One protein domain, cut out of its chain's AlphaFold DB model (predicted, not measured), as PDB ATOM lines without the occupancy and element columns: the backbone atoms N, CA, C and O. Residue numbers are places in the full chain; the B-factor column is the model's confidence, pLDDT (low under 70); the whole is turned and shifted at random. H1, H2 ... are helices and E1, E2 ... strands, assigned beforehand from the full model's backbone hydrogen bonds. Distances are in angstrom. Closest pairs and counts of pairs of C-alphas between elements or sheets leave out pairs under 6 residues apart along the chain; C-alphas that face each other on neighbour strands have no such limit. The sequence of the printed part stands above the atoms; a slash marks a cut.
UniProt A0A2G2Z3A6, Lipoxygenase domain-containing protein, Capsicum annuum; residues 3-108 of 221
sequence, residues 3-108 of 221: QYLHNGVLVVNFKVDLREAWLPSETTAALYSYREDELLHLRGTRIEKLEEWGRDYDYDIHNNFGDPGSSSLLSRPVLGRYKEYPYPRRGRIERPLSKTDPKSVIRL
ATOM      1  N   GLN A   3     232.669 376.578 110.551       68.88
ATOM      2  CA  GLN A   3     232.112 377.179 111.761       68.88
ATOM      3  C   GLN A   3     230.689 377.644 111.468       68.88
ATOM      4  O   GLN A   3     230.458 378.286 110.443       68.88
ATOM      5  N   TYR A   4     229.743 377.327 112.349       72.25
ATOM      6  CA  TYR A   4     228.389 377.877 112.294       72.25
ATOM      7  C   TYR A   4     227.795 378.017 113.694       72.25
ATOM      8  O   TYR A   4     228.219 377.360 114.644       72.25
ATOM      9  N   LEU A   5     226.810 378.902 113.826       62.00
ATOM     10  CA  LEU A   5     226.065 379.091 115.066       62.00
ATOM     11  C   LEU A   5     224.849 378.163 115.075       62.00
ATOM     12  O   LEU A   5     224.009 378.234 114.179       62.00
ATOM     13  N   HIS A   6     224.737 377.319 116.100       65.19
ATOM     14  CA  HIS A   6     223.545 376.520 116.369       65.19
ATOM     15  C   HIS A   6     222.993 376.904 117.745       65.19
ATOM     16  O   HIS A   6     223.673 376.741 118.754       65.19
ATOM     17  N   ASN A   7     221.782 377.472 117.787       72.62
ATOM     18  CA  ASN A   7     221.127 377.957 119.014       72.62
ATOM     19  C   ASN A   7     222.003 378.894 119.872       72.62
ATOM     20  O   ASN A   7     222.017 378.805 121.097       72.62
ATOM     21  N   GLY A   8     222.763 379.784 119.227       73.50
ATOM     22  CA  GLY A   8     223.660 380.725 119.911       73.50
ATOM     23  C   GLY A   8     224.986 380.124 120.391       73.50
ATOM     24  O   GLY A   8     225.814 380.856 120.924       73.50
ATOM     25  N   VAL A   9     225.226 378.829 120.163       64.62
ATOM     26  CA  VAL A   9     226.500 378.154 120.445       64.62
ATOM     27  C   VAL A   9     227.325 378.082 119.162       64.62
ATOM     28  O   VAL A   9     226.833 377.639 118.121       64.62
ATOM     29  N   LEU A  10     228.581 378.533 119.222       73.00
ATOM     30  CA  LEU A  10     229.527 378.393 118.116       73.00
ATOM     31  C   LEU A  10     229.947 376.925 118.007       73.00
ATOM     32  O   LEU A  10     230.647 376.409 118.874       73.00
ATOM     33  N   VAL A  11     229.523 376.263 116.934       62.12
ATOM     34  CA  VAL A  11     229.913 374.890 116.616       62.12
ATOM     35  C   VAL A  11     231.058 374.942 115.610       62.12
ATOM     36  O   VAL A  11     230.919 375.496 114.516       62.12
ATOM     37  N   VAL A  12     232.206 374.381 115.995       65.69
ATOM     38  CA  VAL A  12     233.404 374.286 115.152       65.69
ATOM     39  C   VAL A  12     233.601 372.829 114.752       65.69
ATOM     40  O   VAL A  12     233.945 371.994 115.582       65.69
ATOM     41  N   ASN A  13     233.415 372.532 113.466       58.53
ATOM     42  CA  ASN A  13     233.644 371.201 112.918       58.53
ATOM     43  C   ASN A  13     235.068 371.094 112.360       58.53
ATOM     44  O   ASN A  13     235.470 371.813 111.430       58.53
ATOM     45  N   PHE A  14     235.822 370.151 112.917       59.16
ATOM     46  CA  PHE A  14     237.121 369.734 112.412       59.16
ATOM     47  C   PHE A  14     236.920 368.528 111.497       59.16
ATOM     48  O   PHE A  14     236.358 367.516 111.901       59.16
ATOM     49  N   LYS A  15     237.368 368.643 110.243       59.44
ATOM     50  CA  LYS A  15     237.501 367.484 109.362       59.44
ATOM     51  C   LYS A  15     238.837 366.841 109.716       59.44
ATOM     52  O   LYS A  15     239.871 367.387 109.345       59.44
ATOM     53  N   VAL A  16     238.796 365.768 110.494       59.19
ATOM     54  CA  VAL A  16     239.974 364.964 110.840       59.19
ATOM     55  C   VAL A  16     239.969 363.753 109.918       59.19
ATOM     56  O   VAL A  16     238.979 363.022 109.884       59.19
ATOM     57  N   ASP A  17     241.031 363.566 109.139       62.00
ATOM     58  CA  ASP A  17     241.257 362.288 108.467       62.00
ATOM     59  C   ASP A  17     241.836 361.317 109.504       62.00
ATOM     60  O   ASP A  17     242.950 361.496 109.995       62.00
ATOM     61  N   LEU A  18     241.044 360.321 109.903       60.94
ATOM     62  CA  LEU A  18     241.368 359.402 111.001       60.94
ATOM     63  C   LEU A  18     242.536 358.447 110.682       60.94
ATOM     64  O   LEU A  18     242.886 357.617 111.517       60.94
ATOM     65  N   ARG A  19     243.125 358.532 109.481       71.94
ATOM     66  CA  ARG A  19     244.261 357.704 109.045       71.94
ATOM     67  C   ARG A  19     245.610 358.424 109.090       71.94
ATOM     68  O   ARG A  19     246.630 357.792 108.827       71.94
ATOM     69  N   GLU A  20     245.638 359.713 109.418       77.12
ATOM     70  CA  GLU A  20     246.879 360.482 109.520       77.12
ATOM     71  C   GLU A  20     247.469 360.417 110.938       77.12
ATOM     72  O   GLU A  20     246.774 360.625 111.934       77.12
ATOM     73  N   ALA A  21     248.773 360.146 111.036       80.25
ATOM     74  CA  ALA A  21     249.508 360.124 112.296       80.25
ATOM     75  C   ALA A  21     250.264 361.445 112.498       80.25
ATOM     76  O   ALA A  21     251.018 361.867 111.625       80.25
ATOM     77  N   TRP A  22     250.089 362.062 113.668       84.00
ATOM     78  CA  TRP A  22     250.691 363.352 114.020       84.00
ATOM     79  C   TRP A  22     251.574 363.207 115.259       84.00
ATOM     80  O   TRP A  22     251.154 362.611 116.266       84.00
ATOM     81  N   LEU A  23     252.780 363.785 115.230       89.75
ATOM     82  CA  LEU A  23     253.598 363.910 116.437       89.75
ATOM     83  C   LEU A  23     252.891 364.815 117.465       89.75
ATOM     84  O   LEU A  23     252.084 365.673 117.091       89.75
ATOM     85  N   PRO A  24     253.206 364.696 118.770       89.19
ATOM     86  CA  PRO A  24     252.642 365.592 119.782       89.19
ATOM     87  C   PRO A  24     252.846 367.076 119.448       89.19
ATOM     88  O   PRO A  24     251.930 367.866 119.624       89.19
ATOM     89  N   SER A  25     254.004 367.445 118.889       90.94
ATOM     90  CA  SER A  25     254.324 368.821 118.474       90.94
ATOM     91  C   SER A  25     253.569 369.306 117.234       90.94
ATOM     92  O   SER A  25     253.505 370.507 116.989       90.94
ATOM     93  N   GLU A  26     253.036 368.389 116.431       89.31
ATOM     94  CA  GLU A  26     252.307 368.687 115.192       89.31
ATOM     95  C   GLU A  26     250.790 368.616 115.394       89.31
ATOM     96  O   GLU A  26     250.020 368.975 114.504       89.31
ATOM     97  N   THR A  27     250.348 368.170 116.576       86.44
ATOM     98  CA  THR A  27     248.931 368.157 116.940       86.44
ATOM     99  C   THR A  27     248.392 369.585 116.837       86.44
ATOM    100  O   THR A  27     249.050 370.552 117.220       86.44
ATOM    101  N   THR A  28     247.206 369.757 116.253       88.25
ATOM    102  CA  THR A  28     246.632 371.100 116.087       88.25
ATOM    103  C   THR A  28     246.125 371.644 117.422       88.25
ATOM    104  O   THR A  28     245.637 370.884 118.256       88.25
ATOM    105  N   ALA A  29     246.180 372.973 117.603       86.06
ATOM    106  CA  ALA A  29     245.750 373.683 118.821       86.06
ATOM    107  C   ALA A  29     244.399 373.187 119.379       86.06
ATOM    108  O   ALA A  29     244.230 373.041 120.584       86.06
ATOM    109  N   ALA A  30     243.454 372.892 118.485       86.00
ATOM    110  CA  ALA A  30     242.110 372.459 118.843       86.00
ATOM    111  C   ALA A  30     242.001 371.000 119.317       86.00
ATOM    112  O   ALA A  30     241.010 370.655 119.952       86.00
ATOM    113  N   LEU A  31     242.977 370.145 118.996       86.19
ATOM    114  CA  LEU A  31     242.971 368.722 119.349       86.19
ATOM    115  C   LEU A  31     243.864 368.388 120.548       86.19
ATOM    116  O   LEU A  31     243.787 367.271 121.050       86.19
ATOM    117  N   TYR A  32     244.684 369.329 121.032       87.81
ATOM    118  CA  TYR A  32     245.581 369.070 122.165       87.81
ATOM    119  C   TYR A  32     244.837 368.605 123.413       87.81
ATOM    120  O   TYR A  32     245.239 367.606 123.996       87.81
ATOM    121  N   SER A  33     243.756 369.287 123.807       88.81
ATOM    122  CA  SER A  33     243.005 368.904 125.008       88.81
ATOM    123  C   SER A  33     242.446 367.492 124.881       88.81
ATOM    124  O   SER A  33     242.674 366.674 125.756       88.81
ATOM    125  N   TYR A  34     241.834 367.162 123.741       88.94
ATOM    126  CA  TYR A  34     241.295 365.824 123.490       88.94
ATOM    127  C   TYR A  34     242.373 364.737 123.503       88.94
ATOM    128  O   TYR A  34     242.138 363.646 124.016       88.94
ATOM    129  N   ARG A  35     243.561 365.025 122.957       89.62
ATOM    130  CA  ARG A  35     244.695 364.095 122.995       89.62
ATOM    131  C   ARG A  35     245.146 363.832 124.431       89.62
ATOM    132  O   ARG A  35     245.352 362.677 124.791       89.62
ATOM    133  N   GLU A  36     245.325 364.882 125.226       91.44
ATOM    134  CA  GLU A  36     245.758 364.753 126.621       91.44
ATOM    135  C   GLU A  36     244.690 364.081 127.492       91.44
ATOM    136  O   GLU A  36     245.022 363.214 128.299       91.44
ATOM    137  N   ASP A  37     243.415 364.410 127.279       90.56
ATOM    138  CA  ASP A  37     242.287 363.799 127.984       90.56
ATOM    139  C   ASP A  37     242.190 362.295 127.679       90.56
ATOM    140  O   ASP A  37     242.041 361.493 128.602       90.56
ATOM    141  N   GLU A  38     242.359 361.885 126.416       90.44
ATOM    142  CA  GLU A  38     242.381 360.463 126.047       90.44
ATOM    143  C   GLU A  38     243.595 359.748 126.657       90.44
ATOM    144  O   GLU A  38     243.458 358.655 127.197       90.44
ATOM    145  N   LEU A  39     244.786 360.360 126.653       90.44
ATOM    146  CA  LEU A  39     245.969 359.775 127.300       90.44
ATOM    147  C   LEU A  39     245.799 359.632 128.818       90.44
ATOM    148  O   LEU A  39     246.307 358.671 129.403       90.44
ATOM    149  N   LEU A  40     245.118 360.580 129.462       90.69
ATOM    150  CA  LEU A  40     244.797 360.509 130.882       90.69
ATOM    151  C   LEU A  40     243.788 359.391 131.157       90.69
ATOM    152  O   LEU A  40     243.989 358.620 132.094       90.69
ATOM    153  N   HIS A  41     242.757 359.274 130.318       86.88
ATOM    154  CA  HIS A  41     241.770 358.203 130.389       86.88
ATOM    155  C   HIS A  41     242.435 356.830 130.229       86.88
ATOM    156  O   HIS A  41     242.305 355.992 131.111       86.88
ATOM    157  N   LEU A  42     243.267 356.647 129.198       86.94
ATOM    158  CA  LEU A  42     244.007 355.405 128.959       86.94
ATOM    159  C   LEU A  42     245.004 355.055 130.068       86.94
ATOM    160  O   LEU A  42     245.418 353.908 130.157       86.94
ATOM    161  N   ARG A  43     245.443 356.000 130.905       89.06
ATOM    162  CA  ARG A  43     246.326 355.695 132.045       89.06
ATOM    163  C   ARG A  43     245.548 355.165 133.255       89.06
ATOM    164  O   ARG A  43     246.119 354.442 134.073       89.06
ATOM    165  N   GLY A  44     244.277 355.541 133.380       85.12
ATOM    166  CA  GLY A  44     243.438 355.228 134.531       85.12
ATOM    167  C   GLY A  44     243.888 355.909 135.833       85.12
ATOM    168  O   GLY A  44     244.947 356.536 135.937       85.12
ATOM    169  N   THR A  45     243.067 355.782 136.876       80.38
ATOM    170  CA  THR A  45     243.288 356.433 138.187       80.38
ATOM    171  C   THR A  45     243.812 355.491 139.271       80.38
ATOM    172  O   THR A  45     244.072 355.920 140.392       80.38
ATOM    173  N   ARG A  46     243.958 354.196 138.965       77.31
ATOM    174  CA  ARG A  46     244.212 353.091 139.913       77.31
ATOM    175  C   ARG A  46     243.152 352.823 140.983       77.31
ATOM    176  O   ARG A  46     243.277 351.826 141.692       77.31
ATOM    177  N   ILE A  47     242.145 353.678 141.102       75.81
ATOM    178  CA  ILE A  47     241.131 353.606 142.158       75.81
ATOM    179  C   ILE A  47     239.960 352.726 141.722       75.81
ATOM    180  O   ILE A  47     239.432 351.955 142.522       75.81
ATOM    181  N   GLU A  48     239.567 352.859 140.461       70.81
ATOM    182  CA  GLU A  48     238.441 352.138 139.882       70.81
ATOM    183  C   GLU A  48     238.833 350.717 139.489       70.81
ATOM    184  O   GLU A  48     240.019 350.413 139.295       70.81
ATOM    185  N   LYS A  49     237.813 349.858 139.421       75.75
ATOM    186  CA  LYS A  49     237.981 348.483 138.979       75.75
ATOM    187  C   LYS A  49     238.207 348.431 137.468       75.75
ATOM    188  O   LYS A  49     237.614 349.210 136.729       75.75
ATOM    189  N   LEU A  50     239.047 347.504 137.021       77.94
ATOM    190  CA  LEU A  50     239.262 347.219 135.607       77.94
ATOM    191  C   LEU A  50     238.089 346.371 135.124       77.94
ATOM    192  O   LEU A  50     237.976 345.196 135.477       77.94
ATOM    193  N   GLU A  51     237.232 346.989 134.325       77.31
ATOM    194  CA  GLU A  51     236.144 346.315 133.621       77.31
ATOM    195  C   GLU A  51     236.660 345.652 132.335       77.31
ATOM    196  O   GLU A  51     237.682 346.061 131.781       77.31
ATOM    197  N   GLU A  52     235.938 344.652 131.820       71.50
ATOM    198  CA  GLU A  52     236.317 343.928 130.591       71.50
ATOM    199  C   GLU A  52     236.391 344.843 129.358       71.50
ATOM    200  O   GLU A  52     237.225 344.648 128.479       71.50
ATOM    201  N   TRP A  53     235.553 345.882 129.316       72.25
ATOM    202  CA  TRP A  53     235.558 346.923 128.281       72.25
ATOM    203  C   TRP A  53     236.452 348.128 128.628       72.25
ATOM    204  O   TRP A  53     236.439 349.136 127.917       72.25
ATOM    205  N   GLY A  54     237.192 348.066 129.740       77.19
ATOM    206  CA  GLY A  54     238.109 349.116 130.170       77.19
ATOM    207  C   GLY A  54     239.306 349.242 129.229       77.19
ATOM    208  O   GLY A  54     239.834 348.251 128.730       77.19
ATOM    209  N   ARG A  55     239.761 350.476 128.992       83.12
ATOM    210  CA  ARG A  55     240.931 350.772 128.141       83.12
ATOM    211  C   ARG A  55     242.112 351.305 128.948       83.12
ATOM    212  O   ARG A  55     243.015 351.927 128.398       83.12
ATOM    213  N   ASP A  56     242.090 351.062 130.250       85.38
ATOM    214  CA  ASP A  56     243.095 351.540 131.184       85.38
ATOM    215  C   ASP A  56     244.341 350.647 131.110       85.38
ATOM    216  O   ASP A  56     244.318 349.455 131.424       85.38
ATOM    217  N   TYR A  57     245.460 351.247 130.728       85.44
ATOM    218  CA  TYR A  57     246.773 350.634 130.653       85.44
ATOM    219  C   TYR A  57     247.624 351.084 131.836       85.44
ATOM    220  O   TYR A  57     248.107 352.216 131.912       85.44
ATOM    221  N   ASP A  58     247.867 350.151 132.748       88.31
ATOM    222  CA  ASP A  58     248.698 350.367 133.925       88.31
ATOM    223  C   ASP A  58     249.617 349.164 134.157       88.31
ATOM    224  O   ASP A  58     249.417 348.076 133.612       88.31
ATOM    225  N   TYR A  59     250.648 349.357 134.969       90.00
ATOM    226  CA  TYR A  59     251.711 348.389 135.191       90.00
ATOM    227  C   TYR A  59     251.646 347.764 136.582       90.00
ATOM    228  O   TYR A  59     251.413 348.435 137.581       90.00
ATOM    229  N   ASP A  60     251.964 346.485 136.693       90.19
ATOM    230  CA  ASP A  60     252.040 345.793 137.975       90.19
ATOM    231  C   ASP A  60     253.247 344.849 138.040       90.19
ATOM    232  O   ASP A  60     253.949 344.600 137.054       90.19
ATOM    233  N   ILE A  61     253.535 344.362 139.240       92.56
ATOM    234  CA  ILE A  61     254.587 343.388 139.517       92.56
ATOM    235  C   ILE A  61     254.105 341.957 139.252       92.56
ATOM    236  O   ILE A  61     252.908 341.663 139.167       92.56
ATOM    237  N   HIS A  62     255.052 341.031 139.144       92.19
ATOM    238  CA  HIS A  62     254.750 339.615 138.975       92.19
ATOM    239  C   HIS A  62     254.566 338.946 140.332       92.19
ATOM    240  O   HIS A  62     255.500 338.413 140.928       92.19
ATOM    241  N   ASN A  63     253.336 338.994 140.825       90.88
ATOM    242  CA  ASN A  63     252.887 338.341 142.052       90.88
ATOM    243  C   ASN A  63     251.779 337.302 141.803       90.88
ATOM    244  O   ASN A  63     251.098 336.884 142.730       90.88
ATOM    245  N   ASN A  64     251.581 336.904 140.549       85.88
ATOM    246  CA  ASN A  64     250.498 336.041 140.077       85.88
ATOM    247  C   ASN A  64     250.974 334.637 139.653       85.88
ATOM    248  O   ASN A  64     250.197 333.867 139.094       85.88
ATOM    249  N   PHE A  65     252.252 334.311 139.873       87.06
ATOM    250  CA  PHE A  65     252.821 333.011 139.505       87.06
ATOM    251  C   PHE A  65     252.618 331.930 140.568       87.06
ATOM    252  O   PHE A  65     252.537 330.751 140.226       87.06
ATOM    253  N   GLY A  66     252.583 332.320 141.843       85.81
ATOM    254  CA  GLY A  66     252.418 331.392 142.955       85.81
ATOM    255  C   GLY A  66     250.956 331.073 143.242       85.81
ATOM    256  O   GLY A  66     250.067 331.864 142.939       85.81
ATOM    257  N   ASP A  67     250.730 329.931 143.881       85.44
ATOM    258  CA  ASP A  67     249.441 329.566 144.469       85.44
ATOM    259  C   ASP A  67     249.610 329.109 145.934       85.44
ATOM    260  O   ASP A  67     249.483 327.924 146.258       85.44
ATOM    261  N   PRO A  68     249.928 330.051 146.843       86.12
ATOM    262  CA  PRO A  68     250.128 329.750 148.260       86.12
ATOM    263  C   PRO A  68     248.829 329.349 148.977       86.12
ATOM    264  O   PRO A  68     248.882 328.871 150.107       86.12
ATOM    265  N   GLY A  69     247.664 329.565 148.351       84.25
ATOM    266  CA  GLY A  69     246.369 329.142 148.885       84.25
ATOM    267  C   GLY A  69     246.193 327.627 148.835       84.25
ATOM    268  O   GLY A  69     245.699 327.044 149.797       84.25
ATOM    269  N   SER A  70     246.649 327.001 147.748       84.75
ATOM    270  CA  SER A  70     246.551 325.553 147.549       84.75
ATOM    271  C   SER A  70     247.638 324.775 148.289       84.75
ATOM    272  O   SER A  70     247.353 323.755 148.914       84.75
ATOM    273  N   SER A  71     248.898 325.224 148.239       84.75
ATOM    274  CA  SER A  71     249.971 324.625 149.046       84.75
ATOM    275  C   SER A  71     251.178 325.546 149.207       84.75
ATOM    276  O   SER A  71     251.488 326.363 148.341       84.75
ATOM    277  N   SER A  72     251.939 325.352 150.287       86.94
ATOM    278  CA  SER A  72     253.188 326.090 150.509       86.94
ATOM    279  C   SER A  72     254.232 325.828 149.414       86.94
ATOM    280  O   SER A  72     254.955 326.752 149.041       86.94
ATOM    281  N   LEU A  73     254.261 324.621 148.835       89.12
ATOM    282  CA  LEU A  73     255.164 324.230 147.740       89.12
ATOM    283  C   LEU A  73     254.895 324.984 146.427       89.12
ATOM    284  O   LEU A  73     255.784 325.128 145.583       89.12
ATOM    285  N   LEU A  74     253.675 325.494 146.251       86.25
ATOM    286  CA  LEU A  74     253.280 326.303 145.098       86.25
ATOM    287  C   LEU A  74     253.503 327.805 145.321       86.25
ATOM    288  O   LEU A  74     253.240 328.603 144.421       86.25
ATOM    289  N   SER A  75     254.043 328.207 146.473       88.88
ATOM    290  CA  SER A  75     254.444 329.596 146.712       88.88
ATOM    291  C   SER A  75     255.587 329.990 145.780       88.88
ATOM    292  O   SER A  75     256.508 329.207 145.524       88.88
ATOM    293  N   ARG A  76     255.546 331.216 145.258       91.50
ATOM    294  CA  ARG A  76     256.599 331.782 144.406       91.50
ATOM    295  C   ARG A  76     256.933 333.196 144.879       91.50
ATOM    296  O   ARG A  76     256.034 333.897 145.337       91.50
ATOM    297  N   PRO A  77     258.205 333.620 144.792       91.44
ATOM    298  CA  PRO A  77     258.585 334.978 145.150       91.44
ATOM    299  C   PRO A  77     257.960 335.992 144.187       91.44
ATOM    300  O   PRO A  77     257.745 335.712 143.008       91.44
ATOM    301  N   VAL A  78     257.708 337.195 144.699       92.19
ATOM    302  CA  VAL A  78     257.227 338.324 143.897       92.19
ATOM    303  C   VAL A  78     258.385 338.919 143.098       92.19
ATOM    304  O   VAL A  78     259.384 339.335 143.689       92.19
ATOM    305  N   LEU A  79     258.236 339.018 141.776       92.94
ATOM    306  CA  LEU A  79     259.277 339.541 140.885       92.94
ATOM    307  C   LEU A  79     258.992 340.993 140.472       92.94
ATOM    308  O   LEU A  79     257.848 341.389 140.238       92.94
ATOM    309  N   GLY A  80     260.047 341.803 140.390       91.50
ATOM    310  CA  GLY A  80     260.014 343.206 139.973       91.50
ATOM    311  C   GLY A  80     259.918 344.222 141.116       91.50
ATOM    312  O   GLY A  80     260.146 345.410 140.888       91.50
ATOM    313  N   ARG A  81     259.618 343.800 142.349       90.94
ATOM    314  CA  ARG A  81     259.479 344.714 143.500       90.94
ATOM    315  C   ARG A  81     260.786 344.972 144.248       90.94
ATOM    316  O   ARG A  81     260.988 346.079 144.737       90.94
ATOM    317  N   TYR A  82     261.629 343.952 144.364       90.44
ATOM    318  CA  TYR A  82     262.826 343.961 145.204       90.44
ATOM    319  C   TYR A  82     264.095 343.952 144.348       90.44
ATOM    320  O   TYR A  82     264.062 343.499 143.203       90.44
ATOM    321  N   LYS A  83     265.217 344.435 144.898       92.94
ATOM    322  CA  LYS A  83     266.507 344.464 144.180       92.94
ATOM    323  C   LYS A  83     267.055 343.063 143.929       92.94
ATOM    324  O   LYS A  83     267.763 342.854 142.955       92.94
ATOM    325  N   GLU A  84     266.710 342.130 144.803       95.56
ATOM    326  CA  GLU A  84     267.087 340.723 144.762       95.56
ATOM    327  C   GLU A  84     266.359 339.971 143.638       95.56
ATOM    328  O   GLU A  84     266.882 338.996 143.110       95.56
ATOM    329  N   TYR A  85     265.172 340.451 143.245       92.19
ATOM    330  CA  TYR A  85     264.335 339.853 142.202       92.19
ATOM    331  C   TYR A  85     263.877 340.916 141.192       92.19
ATOM    332  O   TYR A  85     262.676 341.213 141.113       92.19
ATOM    333  N   PRO A  86     264.800 341.533 140.432       95.00
ATOM    334  CA  PRO A  86     264.434 342.504 139.416       95.00
ATOM    335  C   PRO A  86     263.707 341.794 138.272       95.00
ATOM    336  O   PRO A  86     264.070 340.692 137.868       95.00
ATOM    337  N   TYR A  87     262.657 342.425 137.756       93.88
ATOM    338  CA  TYR A  87     261.886 341.894 136.637       93.88
ATOM    339  C   TYR A  87     261.079 343.017 135.977       93.88
ATOM    340  O   TYR A  87     260.655 343.942 136.692       93.88
ATOM    341  N   PRO A  88     260.854 342.958 134.649       94.81
ATOM    342  CA  PRO A  88     259.938 343.858 133.962       94.81
ATOM    343  C   PRO A  88     258.564 343.922 134.635       94.81
ATOM    344  O   PRO A  88     258.144 343.011 135.351       94.81
ATOM    345  N   ARG A  89     257.858 345.032 134.430       92.44
ATOM    346  CA  ARG A  89     256.457 345.135 134.841       92.44
ATOM    347  C   ARG A  89     255.571 344.429 133.819       92.44
ATOM    348  O   ARG A  89     255.885 344.428 132.632       92.44
ATOM    349  N   ARG A  90     254.449 343.886 134.280       90.25
ATOM    350  CA  ARG A  90     253.362 343.384 133.426       90.25
ATOM    351  C   ARG A  90     252.230 344.401 133.348       90.25
ATOM    352  O   ARG A  90     252.189 345.318 134.163       90.25
ATOM    353  N   GLY A  91     251.280 344.183 132.443       85.56
ATOM    354  CA  GLY A  91     249.979 344.845 132.525       85.56
ATOM    355  C   GLY A  91     249.302 344.527 133.860       85.56
ATOM    356  O   GLY A  91     249.346 343.382 134.338       85.56
ATOM    357  N   ARG A  92     248.725 345.546 134.497       85.94
ATOM    358  CA  ARG A  92     247.895 345.387 135.687       85.94
ATOM    359  C   ARG A  92     246.677 344.553 135.314       85.94
ATOM    360  O   ARG A  92     246.108 344.685 134.241       85.94
ATOM    361  N   ILE A  93     246.319 343.657 136.220       78.25
ATOM    362  CA  ILE A  93     245.140 342.807 136.096       78.25
ATOM    363  C   ILE A  93     244.455 342.896 137.442       78.25
ATOM    364  O   ILE A  93     245.128 342.808 138.474       78.25
ATOM    365  N   GLU A  94     243.142 343.044 137.438       75.50
ATOM    366  CA  GLU A  94     242.388 342.982 138.675       75.50
ATOM    367  C   GLU A  94     242.044 341.561 139.032       75.50
ATOM    368  O   GLU A  94     241.210 340.899 138.423       75.50
ATOM    369  N   ARG A  95     242.732 341.083 140.062       78.81
ATOM    370  CA  ARG A  95     242.418 339.824 140.704       78.81
ATOM    371  C   ARG A  95     242.568 339.979 142.210       78.81
ATOM    372  O   ARG A  95     243.449 340.713 142.669       78.81
ATOM    373  N   PRO A  96     241.727 339.281 142.982       81.94
ATOM    374  CA  PRO A  96     241.827 339.301 144.425       81.94
ATOM    375  C   PRO A  96     243.169 338.732 144.891       81.94
ATOM    376  O   PRO A  96     243.759 337.845 144.265       81.94
ATOM    377  N   LEU A  97     243.648 339.260 146.014       85.94
ATOM    378  CA  LEU A  97     244.838 338.752 146.683       85.94
ATOM    379  C   LEU A  97     244.544 337.398 147.332       85.94
ATOM    380  O   LEU A  97     243.415 337.112 147.742       85.94
ATOM    381  N   SER A  98     245.576 336.570 147.449       84.50
ATOM    382  CA  SER A  98     245.488 335.313 148.179       84.50
ATOM    383  C   SER A  98     245.243 335.579 149.664       84.50
ATOM    384  O   SER A  98     245.866 336.452 150.270       84.50
ATOM    385  N   LYS A  99     244.359 334.782 150.272       86.06
ATOM    386  CA  LYS A  99     244.107 334.825 151.721       86.06
ATOM    387  C   LYS A  99     245.336 334.404 152.532       86.06
ATOM    388  O   LYS A  99     245.524 334.892 153.641       86.06
ATOM    389  N   THR A 100     246.154 333.508 151.979       85.75
ATOM    390  CA  THR A 100     247.324 332.928 152.656       85.75
ATOM    391  C   THR A 100     248.565 333.809 152.521       85.75
ATOM    392  O   THR A 100     249.364 333.893 153.449       85.75
ATOM    393  N   ASP A 101     248.717 334.499 151.388       86.25
ATOM    394  CA  ASP A 101     249.780 335.482 151.168       86.25
ATOM    395  C   ASP A 101     249.208 336.734 150.487       86.25
ATOM    396  O   ASP A 101     249.078 336.759 149.260       86.25
ATOM    397  N   PRO A 102     248.919 337.802 151.253       86.69
ATOM    398  CA  PRO A 102     248.400 339.060 150.717       86.69
ATOM    399  C   PRO A 102     249.350 339.783 149.750       86.69
ATOM    400  O   PRO A 102     248.991 340.820 149.199       86.69
ATOM    401  N   LYS A 103     250.581 339.297 149.550       86.25
ATOM    402  CA  LYS A 103     251.491 339.831 148.526       86.25
ATOM    403  C   LYS A 103     251.264 339.191 147.160       86.25
ATOM    404  O   LYS A 103     251.685 339.781 146.165       86.25
ATOM    405  N   SER A 104     250.597 338.039 147.119       85.69
ATOM    406  CA  SER A 104     250.329 337.252 145.922       85.69
ATOM    407  C   SER A 104     248.887 337.424 145.450       85.69
ATOM    408  O   SER A 104     247.952 337.497 146.243       85.69
ATOM    409  N   VAL A 105     248.707 337.470 144.137       85.44
ATOM    410  CA  VAL A 105     247.404 337.477 143.470       85.44
ATOM    411  C   VAL A 105     246.937 336.038 143.259       85.44
ATOM    412  O   VAL A 105     247.753 335.155 143.001       85.44
ATOM    413  N   ILE A 106     245.627 335.798 143.344       79.50
ATOM    414  CA  ILE A 106     245.047 334.476 143.090       79.50
ATOM    415  C   ILE A 106     245.328 334.042 141.646       79.50
ATOM    416  O   ILE A 106     245.067 334.767 140.677       79.50
ATOM    417  N   ARG A 107     245.882 332.835 141.514       73.44
ATOM    418  CA  ARG A 107     246.216 332.226 140.230       73.44
ATOM    419  C   ARG A 107     244.944 331.710 139.557       73.44
ATOM    420  O   ARG A 107     244.087 331.125 140.211       73.44
ATOM    421  N   LEU A 108     244.838 331.904 138.243       67.12
ATOM    422  CA  LEU A 108     243.825 331.194 137.463       67.12
ATOM    423  C   LEU A 108     244.232 329.723 137.292       67.12
ATOM    424  O   LEU A 108     245.433 329.427 137.226       67.12
TER     425      LEU A 108
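Overview. This is residues 3 to 108 of the 221 residues of the protein "Lipoxygenase domain-containing protein" of Capsicum annuum (UniProt A0A2G2Z3A6). Little regular structure is drawn out into a rod: a small hairpin of E1 and E2 at one end, helix H1 next, and at the other end wide loops tied by a short antiparallel pairing of residues 59 to 60 with 90 to 91. The printed part has 106 residues, with E1, E2 and H1 in that order, an antiparallel sheet E1 - E2 and a mixed class; the named elements hold only 21 residues. It is extended, with a radius of gyration of the C-alphas of 22.0 A and spans of 69 by 30 by 21 A.

Arrangement. E1, residues 3 to 6, and E2, residues 9 to 13, form an antiparallel hairpin at 142 degrees, with N 6 and O 9 2.9 A apart, within hydrogen-bond range. H1, residues 32 to 43, is apart from E1; in H1 every O i to N i+4 pair is within hydrogen-bond range.

Along the chain. E1 begins at C-alpha 3 (232.112, 377.179, 111.761) and measures 9.7 A, E2 12.5 A. H1 measures 16.6 A, ending at C-alpha 43 (246.326, 355.695, 132.045).

Size, cuts and confidence. The farthest C-alphas, of Gly 8 and Leu 73, are 70.4 A apart. The printed part has no cut. E2 to H1 is a long link of 18 residues. Residues 5 to 10 and 17 to 23 stand free. pLDDT is under 70 at 13 residues, among them 11 to 18.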